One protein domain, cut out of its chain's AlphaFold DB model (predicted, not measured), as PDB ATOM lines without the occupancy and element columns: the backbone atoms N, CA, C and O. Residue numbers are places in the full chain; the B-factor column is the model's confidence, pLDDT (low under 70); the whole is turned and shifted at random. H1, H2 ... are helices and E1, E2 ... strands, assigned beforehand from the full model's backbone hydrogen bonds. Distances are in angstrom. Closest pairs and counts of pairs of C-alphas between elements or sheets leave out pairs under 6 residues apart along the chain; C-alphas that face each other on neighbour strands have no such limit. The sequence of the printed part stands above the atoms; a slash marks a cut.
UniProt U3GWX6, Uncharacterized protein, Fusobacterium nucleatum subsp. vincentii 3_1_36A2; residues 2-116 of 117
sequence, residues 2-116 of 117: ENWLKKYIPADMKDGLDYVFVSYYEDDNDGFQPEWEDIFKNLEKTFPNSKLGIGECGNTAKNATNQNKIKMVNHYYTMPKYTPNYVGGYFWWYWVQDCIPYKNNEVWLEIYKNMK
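This is residues 2 to 116 of the 117 residues of an uncharacterized protein of Fusobacterium nucleatum subsp. vincentii 3_1_36A2 (UniProt U3GWX6). A small twisted sheet of three parallel strands, E1, E2 and E3, has H3 and H4 over one face and no named helix over the other. H1 and H2 sit at one end of the long axis, H5 and H6 at the other, with H6 beside H4. The printed part has 115 residues, mixed in class, with six named helices and three named strands in the order H1 H2 E1 H3 E2 H4 E3 H5 H6. It is compact, with a radius of gyration of the C-alphas of 15.5 A, but elongated, spanning 49 by 30 by 22 A.

H1, residues 2 to 8, and H2, residues 11 to 16, are each close but not clearly touching H3, residues 36 to 46; the closest C-alphas are Glu 2 and Asn 42, 7.2 A, and Lys 14 and Thr 46, 6.4 A. E1, residues 19 to 23, pairs with E2, residues 51 to 57, N 22 and O 53 being 2.9 A apart; E2 pairs with E3, residues 86 to 92, N 87 and O 52 being 2.8 A apart. H3 lies over E2, height over the sheet 9.4 A, closest C-alphas Phe 40 and Leu 52, 7.1 A. H4, residues 66 to 76, is on the same face, height 11.0 A, along E3 at 1 degrees on the local plane. E1, H3, E2 and E2, H4, E3 are strand-helix-strand units, parallel neighbour strands joined through a helix, with right-handed crossovers. H6, residues 106 to 114, touches H4 at a shallow tilt of 15 degrees, the same way, closest C-alphas Ile 70 and Val 107, 5.8 A. H5, residues 95 to 98, is close but not clearly touching H6, closest C-alphas Asp 98 and Trp 108, 5.9 A. Each O i to N i+4 pair is within hydrogen-bond range in H1, H2, H3, H4 and H6; H5 is too short for one.

H1 begins at C-alpha 2 (61.951, -45.920, -12.328) and H6 ends at C-alpha 114 (37.731, -29.610, -19.945). E2 and E3 measure 17.5 A and 17.6 A, H3 and H4 15.1 A and 15.3 A.

The C-alphas farthest apart, Ala 11 and Lys 103, are 49.3 A apart. The printed part has no cut; the link from E1 to H3 is long, and no printed residue is under 70 in pLDDT.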
ATOM      1  N   GLU A   2      60.594 -46.102 -11.768       87.56
ATOM      2  CA  GLU A   2      61.951 -45.920 -12.328       87.56
ATOM      3  C   GLU A   2      62.828 -47.188 -12.326       87.56
ATOM      4  O   GLU A   2      63.367 -47.570 -13.361       87.56
ATOM      5  N   ASN A   3      62.924 -47.893 -11.191       92.69
ATOM      6  CA  ASN A   3      63.721 -49.125 -11.096       92.69
ATOM      7  C   ASN A   3      63.241 -50.219 -12.059       92.69
ATOM      8  O   ASN A   3      64.053 -50.963 -12.607       92.69
ATOM      9  N   TRP A   4      61.929 -50.310 -12.277       94.75
ATOM     10  CA  TRP A   4      61.348 -51.272 -13.208       94.75
ATOM     11  C   TRP A   4      61.708 -50.897 -14.653       94.75
ATOM     12  O   TRP A   4      62.238 -51.732 -15.381       94.75
ATOM     13  N   LEU A   5      61.542 -49.624 -15.034       94.94
ATOM     14  CA  LEU A   5      61.903 -49.126 -16.369       94.94
ATOM     15  C   LEU A   5      63.397 -49.309 -16.671       94.94
ATOM     16  O   LEU A   5      63.777 -49.738 -17.760       94.94
ATOM     17  N   LYS A   6      64.265 -49.034 -15.690       91.94
ATOM     18  CA  LYS A   6      65.712 -49.251 -15.810       91.94
ATOM     19  C   LYS A   6      66.051 -50.717 -16.059       91.94
ATOM     20  O   LYS A   6      66.885 -50.987 -16.916       91.94
ATOM     21  N   LYS A   7      65.398 -51.629 -15.336       96.44
ATOM     22  CA  LYS A   7      65.674 -53.066 -15.390       96.44
ATOM     23  C   LYS A   7      65.122 -53.748 -16.642       96.44
ATOM     24  O   LYS A   7      65.775 -54.654 -17.149       96.44
ATOM     25  N   TYR A   8      63.934 -53.358 -17.099       97.12
ATOM     26  CA  TYR A   8      63.180 -54.149 -18.077       97.12
ATOM     27  C   TYR A   8      63.019 -53.499 -19.447       97.12
ATOM     28  O   TYR A   8      62.708 -54.217 -20.391       97.12
ATOM     29  N   ILE A   9      63.243 -52.189 -19.588       96.88
ATOM     30  CA  ILE A   9      63.160 -51.528 -20.894       96.88
ATOM     31  C   ILE A   9      64.566 -51.427 -21.513       96.88
ATOM     32  O   ILE A   9      65.449 -50.804 -20.906       96.88
ATOM     33  N   PRO A  10      64.804 -52.027 -22.693       97.31
ATOM     34  CA  PRO A  10      66.062 -51.918 -23.433       97.31
ATOM     35  C   PRO A  10      66.438 -50.478 -23.822       97.31
ATOM     36  O   PRO A  10      65.598 -49.580 -23.830       97.31
ATOM     37  N   ALA A  11      67.721 -50.248 -24.116       96.81
ATOM     38  CA  ALA A  11      68.240 -48.913 -24.443       96.81
ATOM     39  C   ALA A  11      67.695 -48.369 -25.774       96.81
ATOM     40  O   ALA A  11      67.288 -47.218 -25.844       96.81
ATOM     41  N   ASP A  12      67.601 -49.215 -26.797       97.69
ATOM     42  CA  ASP A  12      67.035 -48.858 -28.100       97.69
ATOM     43  C   ASP A  12      65.566 -48.420 -28.001       97.69
ATOM     44  O   ASP A  12      65.171 -47.453 -28.644       97.69
ATOM     45  N   MET A  13      64.766 -49.056 -27.141       97.75
ATOM     46  CA  MET A  13      63.401 -48.598 -26.861       97.75
ATOM     47  C   MET A  13      63.374 -47.256 -26.120       97.75
ATOM     48  O   MET A  13      62.522 -46.419 -26.407       97.75
ATOM     49  N   LYS A  14      64.290 -47.029 -25.173       96.81
ATOM     50  CA  LYS A  14      64.377 -45.745 -24.453       96.81
ATOM     51  C   LYS A  14      64.667 -44.576 -25.391       96.81
ATOM     52  O   LYS A  14      64.094 -43.503 -25.223       96.81
ATOM     53  N   ASP A  15      65.505 -44.819 -26.393       96.56
ATOM     54  CA  ASP A  15      65.939 -43.795 -27.337       96.56
ATOM     55  C   ASP A  15      65.026 -43.675 -28.566       96.56
ATOM     56  O   ASP A  15      64.977 -42.606 -29.178       96.56
ATOM     57  N   GLY A  16      64.321 -44.749 -28.934       97.12
ATOM     58  CA  GLY A  16      63.601 -44.868 -30.204       97.12
ATOM     59  C   GLY A  16      62.078 -44.744 -30.140       97.12
ATOM     60  O   GLY A  16      61.447 -44.702 -31.192       97.12
ATOM     61  N   LEU A  17      61.462 -44.710 -28.954       97.94
ATOM     62  CA  LEU A  17      60.010 -44.542 -28.842       97.94
ATOM     63  C   LEU A  17      59.595 -43.084 -29.068       97.94
ATOM     64  O   LEU A  17      60.104 -42.172 -28.418       97.94
ATOM     65  N   ASP A  18      58.589 -42.868 -29.913       98.38
ATOM     66  CA  ASP A  18      58.018 -41.534 -30.132       98.38
ATOM     67  C   ASP A  18      57.085 -41.094 -28.991       98.38
ATOM     68  O   ASP A  18      56.987 -39.903 -28.696       98.38
ATOM     69  N   TYR A  19      56.400 -42.039 -28.336       98.25
ATOM     70  CA  TYR A  19      55.416 -41.772 -27.282       98.25
ATOM     71  C   TYR A  19      55.563 -42.750 -26.115       98.25
ATOM     72  O   TYR A  19      55.670 -43.959 -26.317       98.25
ATOM     73  N   VAL A  20      55.499 -42.229 -24.889       97.69
ATOM     74  CA  VAL A  20      55.447 -43.014 -23.648       97.69
ATOM     75  C   VAL A  20      54.335 -42.467 -22.766       97.69
ATOM     76  O   VAL A  20      54.463 -41.397 -22.168       97.69
ATOM     77  N   PHE A  21      53.232 -43.208 -22.692       97.94
ATOM     78  CA  PHE A  21      52.042 -42.816 -21.947       97.94
ATOM     79  C   PHE A  21      51.799 -43.729 -20.740       97.94
ATOM     80  O   PHE A  21      52.020 -44.937 -20.806       97.94
ATOM     81  N   VAL A  22      51.351 -43.142 -19.629       97.00
ATOM     82  CA  VAL A  22      51.127 -43.837 -18.354       97.00
ATOM     83  C   VAL A  22      49.644 -44.159 -18.188       97.00
ATOM     84  O   VAL A  22      48.841 -43.236 -18.092       97.00
ATOM     85  N   SER A  23      49.274 -45.437 -18.117       96.06
ATOM     86  CA  SER A  23      47.952 -45.847 -17.618       96.06
ATOM     87  C   SER A  23      47.964 -45.860 -16.091       96.06
ATOM     88  O   SER A  23      48.838 -46.490 -15.488       96.06
ATOM     89  N   TYR A  24      47.022 -45.159 -15.459       96.12
ATOM     90  CA  TYR A  24      46.924 -45.110 -14.003       96.12
ATOM     91  C   TYR A  24      45.478 -45.001 -13.515       96.12
ATOM     92  O   TYR A  24      44.699 -44.171 -13.984       96.12
ATOM     93  N   TYR A  25      45.152 -45.831 -12.525       95.56
ATOM     94  CA  TYR A  25      43.827 -45.954 -11.930       95.56
ATOM     95  C   TYR A  25      43.948 -45.813 -10.419       95.56
ATOM     96  O   TYR A  25      44.465 -46.699  -9.742       95.56
ATOM     97  N   GLU A  26      43.498 -44.682  -9.881       94.75
ATOM     98  CA  GLU A  26      43.627 -44.386  -8.448       94.75
ATOM     99  C   GLU A  26      42.883 -45.405  -7.582       94.75
ATOM    100  O   GLU A  26      43.391 -45.832  -6.550       94.75
ATOM    101  N   ASP A  27      41.685 -45.809  -8.003       93.81
ATOM    102  CA  ASP A  27      40.828 -46.725  -7.248       93.81
ATOM    103  C   ASP A  27      41.243 -48.200  -7.349       93.81
ATOM    104  O   ASP A  27      40.827 -48.989  -6.505       93.81
ATOM    105  N   ASP A  28      42.109 -48.544  -8.307       94.31
ATOM    106  CA  ASP A  28      42.792 -49.847  -8.404       94.31
ATOM    107  C   ASP A  28      44.199 -49.816  -7.773       94.31
ATOM    108  O   ASP A  28      44.968 -50.770  -7.858       94.31
ATOM    109  N   ASN A  29      44.563 -48.695  -7.141       94.00
ATOM    110  CA  ASN A  29      45.853 -48.497  -6.487       94.00
ATOM    111  C   ASN A  29      45.685 -47.893  -5.080       94.00
ATOM    112  O   ASN A  29      46.428 -46.997  -4.677       94.00
ATOM    113  N   ASP A  30      44.658 -48.352  -4.354       93.12
ATOM    114  CA  ASP A  30      44.334 -47.967  -2.971       93.12
ATOM    115  C   ASP A  30      44.199 -46.447  -2.740       93.12
ATOM    116  O   ASP A  30      44.445 -45.926  -1.650       93.12
ATOM    117  N   GLY A  31      43.808 -45.705  -3.778       93.06
ATOM    118  CA  GLY A  31      43.666 -44.250  -3.745       93.06
ATOM    119  C   GLY A  31      44.990 -43.481  -3.761       93.06
ATOM    120  O   GLY A  31      44.971 -42.261  -3.573       93.06
ATOM    121  N   PHE A  32      46.128 -44.150  -3.980       94.44
ATOM    122  CA  PHE A  32      47.439 -43.505  -4.039       94.44
ATOM    123  C   PHE A  32      47.459 -42.387  -5.091       94.44
ATOM    124  O   PHE A  32      46.920 -42.534  -6.189       94.44
ATOM    125  N   GLN A  33      48.104 -41.271  -4.758       93.94
ATOM    126  CA  GLN A  33      48.290 -40.136  -5.659       93.94
ATOM    127  C   GLN A  33      49.785 -39.967  -5.913       93.94
ATOM    128  O   GLN A  33      50.519 -39.651  -4.974       93.94
ATOM    129  N   PRO A  34      50.272 -40.210  -7.138       94.00
ATOM    130  CA  PRO A  34      51.660 -39.939  -7.457       94.00
ATOM    131  C   PRO A  34      51.907 -38.431  -7.559       94.00
ATOM    132  O   PRO A  34      51.068 -37.673  -8.046       94.00
ATOM    133  N   GLU A  35      53.116 -38.007  -7.201       96.00
ATOM    134  CA  GLU A  35      53.615 -36.675  -7.542       96.00
ATOM    135  C   GLU A  35      53.908 -36.625  -9.049       96.00
ATOM    136  O   GLU A  35      55.000 -36.971  -9.509       96.00
ATOM    137  N   TRP A  36      52.899 -36.263  -9.849       96.50
ATOM    138  CA  TRP A  36      52.955 -36.339 -11.313       96.50
ATOM    139  C   TRP A  36      54.135 -35.582 -11.926       96.50
ATOM    140  O   TRP A  36      54.723 -36.057 -12.898       96.50
ATOM    141  N   GLU A  37      54.525 -34.449 -11.341       96.81
ATOM    142  CA  GLU A  37      55.685 -33.685 -11.800       96.81
ATOM    143  C   GLU A  37      56.977 -34.512 -11.729       96.81
ATOM    144  O   GLU A  37      57.736 -34.563 -12.700       96.81
ATOM    145  N   ASP A  38      57.194 -35.224 -10.623       97.00
ATOM    146  CA  ASP A  38      58.361 -36.085 -10.444       97.00
ATOM    147  C   ASP A  38      58.317 -37.292 -11.381       97.00
ATOM    148  O   ASP A  38      59.340 -37.674 -11.960       97.00
ATOM    149  N   ILE A  39      57.132 -37.876 -11.584       97.00
ATOM    150  CA  ILE A  39      56.947 -38.983 -12.528       97.00
ATOM    151  C   ILE A  39      57.338 -38.545 -13.940       97.00
ATOM    152  O   ILE A  39      58.192 -39.186 -14.557       97.00
ATOM    153  N   PHE A  40      56.781 -37.443 -14.445       97.62
ATOM    154  CA  PHE A  40      57.049 -37.000 -15.813       97.62
ATOM    155  C   PHE A  40      58.478 -36.488 -16.007       97.62
ATOM    156  O   PHE A  40      59.085 -36.801 -17.028       97.62
ATOM    157  N   LYS A  41      59.081 -35.818 -15.015       97.19
ATOM    158  CA  LYS A  41      60.512 -35.464 -15.066       97.19
ATOM    159  C   LYS A  41      61.417 -36.692 -15.115       97.19
ATOM    160  O   LYS A  41      62.435 -36.684 -15.805       97.19
ATOM    161  N   ASN A  42      61.079 -37.757 -14.391       96.81
ATOM    162  CA  ASN A  42      61.856 -38.996 -14.426       96.81
ATOM    163  C   ASN A  42      61.645 -39.780 -15.727       96.81
ATOM    164  O   ASN A  42      62.595 -40.384 -16.235       96.81
ATOM    165  N   LEU A  43      60.438 -39.738 -16.296       97.62
ATOM    166  CA  LEU A  43      60.168 -40.287 -17.622       97.62
ATOM    167  C   LEU A  43      60.942 -39.535 -18.706       97.62
ATOM    168  O   LEU A  43      61.585 -40.192 -19.511       97.62
ATOM    169  N   GLU A  44      60.991 -38.201 -18.676       97.44
ATOM    170  CA  GLU A  44      61.765 -37.403 -19.642       97.44
ATOM    171  C   GLU A  44      63.265 -37.713 -19.577       97.44
ATOM    172  O   GLU A  44      63.915 -37.842 -20.608       97.44
ATOM    173  N   LYS A  45      63.819 -37.940 -18.379       96.44
ATOM    174  CA  LYS A  45      65.210 -38.410 -18.235       96.44
ATOM    175  C   LYS A  45      65.436 -39.810 -18.809       96.44
ATOM    176  O   LYS A  45      66.543 -40.118 -19.232       96.44
ATOM    177  N   THR A  46      64.425 -40.677 -18.744       97.00
ATOM    178  CA  THR A  46      64.524 -42.079 -19.182       97.00
ATOM    179  C   THR A  46      64.262 -42.231 -20.680       97.00
ATOM    180  O   THR A  46      64.854 -43.105 -21.302       97.00
ATOM    181  N   PHE A  47      63.395 -41.385 -21.233       97.81
ATOM    182  CA  PHE A  47      62.910 -41.385 -22.610       97.81
ATOM    183  C   PHE A  47      63.036 -39.967 -23.197       97.81
ATOM    184  O   PHE A  47      62.031 -39.278 -23.390       97.81
ATOM    185  N   PRO A  48      64.268 -39.484 -23.443       96.75
ATOM    186  CA  PRO A  48      64.520 -38.074 -23.758       96.75
ATOM    187  C   PRO A  48      63.902 -37.614 -25.085       96.75
ATOM    188  O   PRO A  48      63.617 -36.427 -25.251       96.75
ATOM    189  N   ASN A  49      63.665 -38.544 -26.012       97.75
ATOM    190  CA  ASN A  49      63.121 -38.254 -27.340       97.75
ATOM    191  C   ASN A  49      61.596 -38.435 -27.420       97.75
ATOM    192  O   ASN A  49      60.982 -38.006 -28.397       97.75
ATOM    193  N   SER A  50      60.976 -39.048 -26.408       98.38
ATOM    194  CA  SER A  50      59.555 -39.389 -26.439       98.38
ATOM    195  C   SER A  50      58.670 -38.231 -25.995       98.38
ATOM    196  O   SER A  50      58.990 -37.483 -25.070       98.38
ATOM    197  N   LYS A  51      57.485 -38.138 -26.595       98.50
ATOM    198  CA  LYS A  51      56.357 -37.382 -26.048       98.50
ATOM    199  C   LYS A  51      55.726 -38.152 -24.894       98.50
ATOM    200  O   LYS A  51      55.541 -39.364 -24.970       98.50
ATOM    201  N   LEU A  52      55.398 -37.440 -23.822       98.44
ATOM    202  CA  LEU A  52      54.957 -38.028 -22.559       98.44
ATOM    203  C   LEU A  52      53.513 -37.657 -22.249       98.44
ATOM    204  O   LEU A  52      53.063 -36.565 -22.598       98.44
ATOM    205  N   GLY A  53      52.798 -38.547 -21.566       98.00
ATOM    206  CA  GLY A  53      51.378 -38.335 -21.336       98.00
ATOM    207  C   GLY A  53      50.674 -39.358 -20.457       98.00
ATOM    208  O   GLY A  53      51.305 -40.295 -19.965       98.00
ATOM    209  N   ILE A  54      49.364 -39.183 -20.270       97.88
ATOM    210  CA  ILE A  54      48.498 -40.176 -19.621       97.88
ATOM    211  C   ILE A  54      47.837 -41.037 -20.705       97.88
ATOM    212  O   ILE A  54      47.190 -40.557 -21.635       97.88
ATOM    213  N   GLY A  55      48.072 -42.341 -20.605       97.06
ATOM    214  CA  GLY A  55      47.639 -43.351 -21.565       97.06
ATOM    215  C   GLY A  55      46.237 -43.835 -21.283       97.06
ATOM    216  O   GLY A  55      45.489 -44.028 -22.226       97.06
ATOM    217  N   GLU A  56      45.878 -43.958 -20.008       96.75
ATOM    218  CA  GLU A  56      44.522 -44.232 -19.545       96.75
ATOM    219  C   GLU A  56      44.332 -43.637 -18.147       96.75
ATOM    220  O   GLU A  56      45.251 -43.670 -17.322       96.75
ATOM    221  N   CYS A  57      43.140 -43.112 -17.875       96.38
ATOM    222  CA  CYS A  57      42.718 -42.688 -16.540       96.38
ATOM    223  C   CYS A  57      41.208 -42.860 -16.356       96.38
ATOM    224  O   CYS A  57      40.457 -42.979 -17.324       96.38
ATOM    225  N   GLY A  58      40.752 -42.863 -15.106       95.75
ATOM    226  CA  GLY A  58      39.335 -42.938 -14.751       95.75
ATOM    227  C   GLY A  58      39.075 -43.922 -13.619       95.75
ATOM    228  O   GLY A  58      40.003 -44.503 -13.062       95.75
ATOM    229  N   ASN A  59      37.803 -44.096 -13.268       95.62
ATOM    230  CA  ASN A  59      37.407 -45.028 -12.218       95.62
ATOM    231  C   ASN A  59      37.226 -46.447 -12.761       95.62
ATOM    232  O   ASN A  59      36.428 -46.671 -13.675       95.62
ATOM    233  N   THR A  60      37.898 -47.414 -12.147       94.31
ATOM    234  CA  THR A  60      37.715 -48.848 -12.421       94.31
ATOM    235  C   THR A  60      36.644 -49.477 -11.531       94.31
ATOM    236  O   THR A  60      36.028 -50.480 -11.911       94.31
ATOM    237  N   ALA A  61      36.378 -48.880 -10.363       93.19
ATOM    238  CA  ALA A  61      35.447 -49.416  -9.386       93.19
ATOM    239  C   ALA A  61      34.026 -49.518  -9.964       93.19
ATOM    240  O   ALA A  61      33.445 -48.545 -10.448       93.19
ATOM    241  N   LYS A  62      33.415 -50.707  -9.859       90.62
ATOM    242  CA  LYS A  62      32.062 -50.978 -10.390       90.62
ATOM    243  C   LYS A  62      30.979 -50.070  -9.803       90.62
ATOM    244  O   LYS A  62      29.943 -49.877 -10.428       90.62
ATOM    245  N   ASN A  63      31.195 -49.559  -8.595       92.38
ATOM    246  CA  ASN A  63      30.284 -48.679  -7.868       92.38
ATOM    247  C   ASN A  63      30.712 -47.202  -7.901       92.38
ATOM    248  O   ASN A  63      30.185 -46.413  -7.116       92.38
ATOM    249  N   ALA A  64      31.653 -46.817  -8.771       94.81
ATOM    250  CA  ALA A  64      32.046 -45.424  -8.929       94.81
ATOM    251  C   ALA A  64      30.842 -44.563  -9.336       94.81
ATOM    252  O   ALA A  64      30.196 -44.798 -10.360       94.81
ATOM    253  N   THR A  65      30.546 -43.556  -8.520       96.38
ATOM    254  CA  THR A  65      29.483 -42.587  -8.800       96.38
ATOM    255  C   THR A  65      29.925 -41.610  -9.886       96.38
ATOM    256  O   THR A  65      31.120 -41.418 -10.124       96.38
ATOM    257  N   ASN A  66      28.976 -40.913 -10.508       96.06
ATOM    258  CA  ASN A  66      29.311 -39.844 -11.447       96.06
ATOM    259  C   ASN A  66      30.138 -38.731 -10.787       96.06
ATOM    260  O   ASN A  66      31.023 -38.174 -11.425       96.06
ATOM    261  N   GLN A  67      29.926 -38.450  -9.499       97.31
ATOM    262  CA  GLN A  67      30.738 -37.496  -8.744       97.31
ATOM    263  C   GLN A  67      32.190 -37.974  -8.590       97.31
ATOM    264  O   GLN A  67      33.106 -37.158  -8.682       97.31
ATOM    265  N   ASN A  68      32.423 -39.282  -8.405       96.19
ATOM    266  CA  ASN A  68      33.782 -39.840  -8.414       96.19
ATOM    267  C   ASN A  68      34.446 -39.624  -9.780       96.19
ATOM    268  O   ASN A  68      35.559 -39.102  -9.841       96.19
ATOM    269  N   LYS A  69      33.717 -39.928 -10.858       96.81
ATOM    270  CA  LYS A  69      34.193 -39.760 -12.235       96.81
ATOM    271  C   LYS A  69      34.518 -38.304 -12.549       96.81
ATOM    272  O   LYS A  69      35.617 -38.005 -12.989       96.81
ATOM    273  N   ILE A  70      33.609 -37.382 -12.235       97.19
ATOM    274  CA  ILE A  70      33.794 -35.934 -12.411       97.19
ATOM    275  C   ILE A  70      35.021 -35.426 -11.644       97.19
ATOM    276  O   ILE A  70      35.770 -34.600 -12.163       97.19
ATOM    277  N   LYS A  71      35.267 -35.933 -10.428       96.44
ATOM    278  CA  LYS A  71      36.478 -35.596  -9.669       96.44
ATOM    279  C   LYS A  71      37.745 -36.017 -10.425       96.44
ATOM    280  O   LYS A  71      38.661 -35.207 -10.527       96.44
ATOM    281  N   MET A  72      37.790 -37.232 -10.975       96.00
ATOM    282  CA  MET A  72      38.940 -37.700 -11.761       96.00
ATOM    283  C   MET A  72      39.068 -36.963 -13.100       96.00
ATOM    284  O   MET A  72      40.172 -36.565 -13.450       96.00
ATOM    285  N   VAL A  73      37.969 -36.685 -13.811       96.06
ATOM    286  CA  VAL A  73      37.989 -35.849 -15.028       96.06
ATOM    287  C   VAL A  73      38.661 -34.511 -14.734       96.06
ATOM    288  O   VAL A  73      39.620 -34.143 -15.405       96.06
ATOM    289  N   ASN A  74      38.210 -33.819 -13.687       96.06
ATOM    290  CA  ASN A  74      38.776 -32.532 -13.304       96.06
ATOM    291  C   ASN A  74      40.233 -32.633 -12.853       96.06
ATOM    292  O   ASN A  74      40.986 -31.694 -13.076       96.06
ATOM    293  N   HIS A  75      40.646 -33.745 -12.247       95.50
ATOM    294  CA  HIS A  75      42.041 -33.954 -11.875       95.50
ATOM    295  C   HIS A  75      42.942 -34.150 -13.103       95.50
ATOM    296  O   HIS A  75      43.895 -33.397 -13.279       95.50
ATOM    297  N   TYR A  76      42.628 -35.116 -13.976       96.00
ATOM    298  CA  TYR A  76      43.501 -35.479 -15.097       96.00
ATOM    299  C   TYR A  76      43.452 -34.468 -16.241       96.00
ATOM    300  O   TYR A  76      44.496 -34.034 -16.713       96.00
ATOM    301  N   TYR A  77      42.264 -34.038 -16.671       95.25
ATOM    302  CA  TYR A  77      42.141 -33.167 -17.846       95.25
ATOM    303  C   TYR A  77      42.615 -31.727 -17.597       95.25
ATOM    304  O   TYR A  77      42.715 -30.955 -18.544       95.25
ATOM    305  N   THR A  78      42.916 -31.360 -16.347       94.00
ATOM    306  CA  THR A  78      43.488 -30.046 -16.001       94.00
ATOM    307  C   THR A  78      44.963 -30.112 -15.608       94.00
ATOM    308  O   THR A  78      45.532 -29.110 -15.168       94.00
ATOM    309  N   MET A  79      45.607 -31.274 -15.775       95.12
ATOM    310  CA  MET A  79      47.029 -31.436 -15.488       95.12
ATOM    311  C   MET A  79      47.870 -30.416 -16.276       95.12
ATOM    312  O   MET A  79      47.715 -30.295 -17.496       95.12
ATOM    313  N   PRO A  80      48.789 -29.686 -15.618       95.19
ATOM    314  CA  PRO A  80      49.682 -28.772 -16.309       95.19
ATOM    315  C   PRO A  80      50.710 -29.536 -17.151       95.19
ATOM    316  O   PRO A  80      50.929 -30.738 -16.998       95.19
ATOM    317  N   LYS A  81      51.428 -28.808 -18.009       96.00
ATOM    318  CA  LYS A  81      52.620 -29.347 -18.670       96.00
ATOM    319  C   LYS A  81      53.749 -29.506 -17.653       96.00
ATOM    320  O   LYS A  81      54.403 -28.527 -17.307       96.00
ATOM    321  N   TYR A  82      53.983 -30.732 -17.197       96.44
ATOM    322  CA  TYR A  82      55.028 -31.033 -16.210       96.44
ATOM    323  C   TYR A  82      56.451 -30.947 -16.769       96.44
ATOM    324  O   TYR A  82      57.389 -30.643 -16.034       96.44
ATOM    325  N   THR A  83      56.618 -31.211 -18.066       97.12
ATOM    326  CA  THR A  83      57.900 -31.104 -18.775       97.12
ATOM    327  C   THR A  83      57.684 -30.617 -20.216       97.12
ATOM    328  O   THR A  83      56.550 -30.673 -20.709       97.12
ATOM    329  N   PRO A  84      58.732 -30.157 -20.928       97.69
ATOM    330  CA  PRO A  84      58.634 -29.788 -22.343       97.69
ATOM    331  C   PRO A  84      58.098 -30.904 -23.252       97.69
ATOM    332  O   PRO A  84      57.415 -30.616 -24.237       97.69
ATOM    333  N   ASN A  85      58.380 -32.168 -22.921       97.88
ATOM    334  CA  ASN A  85      57.896 -33.322 -23.676       97.88
ATOM    335  C   ASN A  85      56.471 -33.767 -23.312       97.88
ATOM    336  O   ASN A  85      55.927 -34.633 -24.000       97.88
ATOM    337  N   TYR A  86      55.842 -33.190 -22.284       97.88
ATOM    338  CA  TYR A  86      54.472 -33.532 -21.905       97.88
ATOM    339  C   TYR A  86      53.452 -32.993 -22.920       97.88
ATOM    340  O   TYR A  86      53.354 -31.784 -23.155       97.88
ATOM    341  N   VAL A  87      52.661 -33.896 -23.502       96.81
ATOM    342  CA  VAL A  87      51.671 -33.599 -24.553       96.81
ATOM    343  C   VAL A  87      50.226 -33.867 -24.126       96.81
ATOM    344  O   VAL A  87      49.324 -33.793 -24.958       96.81
ATOM    345  N   GLY A  88      49.985 -34.157 -22.848       93.75
ATOM    346  CA  GLY A  88      48.663 -34.548 -22.363       93.75
ATOM    347  C   GLY A  88      48.405 -36.023 -22.636       93.75
ATOM    348  O   GLY A  88      49.145 -36.862 -22.146       93.75
ATOM    349  N   GLY A  89      47.364 -36.349 -23.399       82.19
ATOM    350  CA  GLY A  89      46.815 -37.707 -23.413       82.19
ATOM    351  C   GLY A  89      46.016 -37.913 -22.133       82.19
ATOM    352  O   GLY A  89      46.550 -37.749 -21.049       82.19
ATOM    353  N   TYR A  90      44.718 -38.170 -22.272       92.06
ATOM    354  CA  TYR A  90      43.759 -38.339 -21.174       92.06
ATOM    355  C   TYR A  90      42.687 -39.315 -21.656       92.06
ATOM    356  O   TYR A  90      41.521 -38.957 -21.831       92.06
ATOM    357  N   PHE A  91      43.102 -40.522 -22.043       94.44
ATOM    358  CA  PHE A  91      42.163 -41.489 -22.603       94.44
ATOM    359  C   PHE A  91      41.311 -42.061 -21.471       94.44
ATOM    360  O   PHE A  91      41.790 -42.789 -20.603       94.44
ATOM    361  N   TRP A  92      40.040 -41.668 -21.455       95.88
ATOM    362  CA  TRP A  92      39.130 -42.027 -20.377       95.88
ATOM    363  C   TRP A  92      38.747 -43.503 -20.443       95.88
ATOM    364  O   TRP A  92      38.235 -43.999 -21.453       95.88
ATOM    365  N   TRP A  93      38.939 -44.195 -19.330       95.00
ATOM    366  CA  TRP A  93      38.429 -45.536 -19.126       95.00
ATOM    367  C   TRP A  93      36.904 -45.533 -19.104       95.00
ATOM    368  O   TRP A  93      36.289 -44.679 -18.480       95.00
ATOM    369  N   TYR A  94      36.286 -46.488 -19.798       92.38
ATOM    370  CA  TYR A  94      34.848 -46.477 -20.101       92.38
ATOM    371  C   TYR A  94      34.379 -45.295 -20.971       92.38
ATOM    372  O   TYR A  94      33.258 -44.804 -20.825       92.38
ATOM    373  N   TRP A  95      35.200 -44.875 -21.945       92.69
ATOM    374  CA  TRP A  95      34.834 -43.841 -22.927       92.69
ATOM    375  C   TRP A  95      33.443 -44.050 -23.549       92.69
ATOM    376  O   TRP A  95      32.633 -43.128 -23.599       92.69
ATOM    377  N   VAL A  96      33.135 -45.268 -24.003       91.56
ATOM    378  CA  VAL A  96      31.861 -45.583 -24.680       91.56
ATOM    379  C   VAL A  96      30.653 -45.419 -23.748       91.56
ATOM    380  O   VAL A  96      29.546 -45.170 -24.210       91.56
ATOM    381  N   GLN A  97      30.834 -45.541 -22.439       90.69
ATOM    382  CA  GLN A  97      29.763 -45.393 -21.460       90.69
ATOM    383  C   GLN A  97      29.622 -43.935 -21.016       90.69
ATOM    384  O   GLN A  97      28.514 -43.405 -20.969       90.69
ATOM    385  N   ASP A  98      30.747 -43.286 -20.721       92.94
ATOM    386  CA  ASP A  98      30.763 -42.008 -20.012       92.94
ATOM    387  C   ASP A  98      30.895 -40.800 -20.944       92.94
ATOM    388  O   ASP A  98      30.411 -39.716 -20.626       92.94
ATOM    389  N   CYS A  99      31.511 -40.977 -22.114       89.81
ATOM    390  CA  CYS A  99      31.934 -39.886 -22.995       89.81
ATOM    391  C   CYS A  99      31.099 -39.780 -24.278       89.81
ATOM    392  O   CYS A  99      31.543 -39.199 -25.269       89.81
ATOM    393  N   ILE A 100      29.893 -40.355 -24.291       91.12
ATOM    394  CA  ILE A 100      28.957 -40.219 -25.412       91.12
ATOM    395  C   ILE A 100      27.964 -39.077 -25.121       91.12
ATOM    396  O   ILE A 100      27.350 -39.060 -24.047       91.12
ATOM    397  N   PRO A 101      27.752 -38.137 -26.066       91.50
ATOM    398  CA  PRO A 101      26.823 -37.024 -25.898       91.50
ATOM    399  C   PRO A 101      25.364 -37.496 -25.948       91.50
ATOM    400  O   PRO A 101      24.764 -37.607 -27.017       91.50
ATOM    401  N   TYR A 102      24.763 -37.730 -24.783       90.12
ATOM    402  CA  TYR A 102      23.325 -37.960 -24.638       90.12
ATOM    403  C   TYR A 102      22.731 -37.110 -23.505       90.12
ATOM    404  O   TYR A 102      23.439 -36.488 -22.710       90.12
ATOM    405  N   LYS A 103      21.396 -37.034 -23.457       90.62
ATOM    406  CA  LYS A 103      20.672 -36.172 -22.515       90.62
ATOM    407  C   LYS A 103      20.986 -36.554 -21.062       90.62
ATOM    408  O   LYS A 103      20.855 -37.714 -20.692       90.62
ATOM    409  N   ASN A 104      21.309 -35.553 -20.242       90.50
ATOM    410  CA  ASN A 104      21.616 -35.690 -18.811       90.50
ATOM    411  C   ASN A 104      22.872 -36.530 -18.490       90.50
ATOM    412  O   ASN A 104      22.971 -37.075 -17.394       90.50
ATOM    413  N   ASN A 105      23.837 -36.627 -19.411       95.06
ATOM    414  CA  ASN A 105      25.146 -37.212 -19.113       95.06
ATOM    415  C   ASN A 105      26.084 -36.164 -18.485       95.06
ATOM    416  O   ASN A 105      26.761 -35.419 -19.192       95.06
ATOM    417  N   GLU A 106      26.111 -36.087 -17.155       96.31
ATOM    418  CA  GLU A 106      26.952 -35.125 -16.427       96.31
ATOM    419  C   GLU A 106      28.459 -35.376 -16.579       96.31
ATOM    420  O   GLU A 106      29.229 -34.419 -16.632       96.31
ATOM    421  N   VAL A 107      28.883 -36.637 -16.726       96.44
ATOM    422  CA  VAL A 107      30.302 -36.982 -16.910       96.44
ATOM    423  C   VAL A 107      30.792 -36.476 -18.266       96.44
ATOM    424  O   VAL A 107      31.818 -35.799 -18.337       96.44
ATOM    425  N   TRP A 108      30.015 -36.702 -19.330       95.81
ATOM    426  CA  TRP A 108      30.315 -36.145 -20.650       95.81
ATOM    427  C   TRP A 108      30.377 -34.615 -20.637       95.81
ATOM    428  O   TRP A 108      31.287 -34.039 -21.231       95.81
ATOM    429  N   LEU A 109      29.422 -33.947 -19.976       96.06
ATOM    430  CA  LEU A 109      29.412 -32.483 -19.905       96.06
ATOM    431  C   LEU A 109      30.698 -31.939 -19.271       96.06
ATOM    432  O   LEU A 109      31.244 -30.954 -19.774       96.06
ATOM    433  N   GLU A 110      31.207 -32.590 -18.222       96.50
ATOM    434  CA  GLU A 110      32.452 -32.168 -17.581       96.50
ATOM    435  C   GLU A 110      33.686 -32.459 -18.450       96.50
ATOM    436  O   GLU A 110      34.567 -31.604 -18.564       96.50
ATOM    437  N   ILE A 111      33.749 -33.612 -19.124       94.44
ATOM    438  CA  ILE A 111      34.844 -33.926 -20.062       94.44
ATOM    439  C   ILE A 111      34.872 -32.912 -21.201       94.44
ATOM    440  O   ILE A 111      35.909 -32.315 -21.485       94.44
ATOM    441  N   TYR A 112      33.721 -32.658 -21.821       93.94
ATOM    442  CA  TYR A 112      33.592 -31.706 -22.919       93.94
ATOM    443  C   TYR A 112      34.008 -30.288 -22.517       93.94
ATOM    444  O   TYR A 112      34.644 -29.583 -23.300       93.94
ATOM    445  N   LYS A 113      33.671 -29.868 -21.294       94.62
ATOM    446  CA  LYS A 113      34.114 -28.588 -20.734       94.62
ATOM    447  C   LYS A 113      35.639 -28.528 -20.613       94.62
ATOM    448  O   LYS A 113      36.218 -27.520 -21.000       94.62
ATOM    449  N   ASN A 114      36.279 -29.584 -20.115       93.00
ATOM    450  CA  ASN A 114      37.731 -29.610 -19.945       93.00
ATOM    451  C   ASN A 114      38.494 -29.737 -21.276       93.00
ATOM    452  O   ASN A 114      39.556 -29.149 -21.415       93.00
ATOM    453  N   MET A 115      37.934 -30.410 -22.285       88.12
ATOM    454  CA  MET A 115      38.536 -30.513 -23.625       88.12
ATOM    455  C   MET A 115      38.553 -29.198 -24.421       88.12
ATOM    456  O   MET A 115      39.200 -29.122 -25.464       88.12
ATOM    457  N   LYS A 116      37.796 -28.185 -23.989       82.94
ATOM    458  CA  LYS A 116      37.706 -26.880 -24.663       82.94
ATOM    459  C   LYS A 116      38.680 -25.827 -24.150       82.94
ATOM    460  O   LYS A 116      38.774 -24.774 -24.783       82.94
TER     461      LYS A 116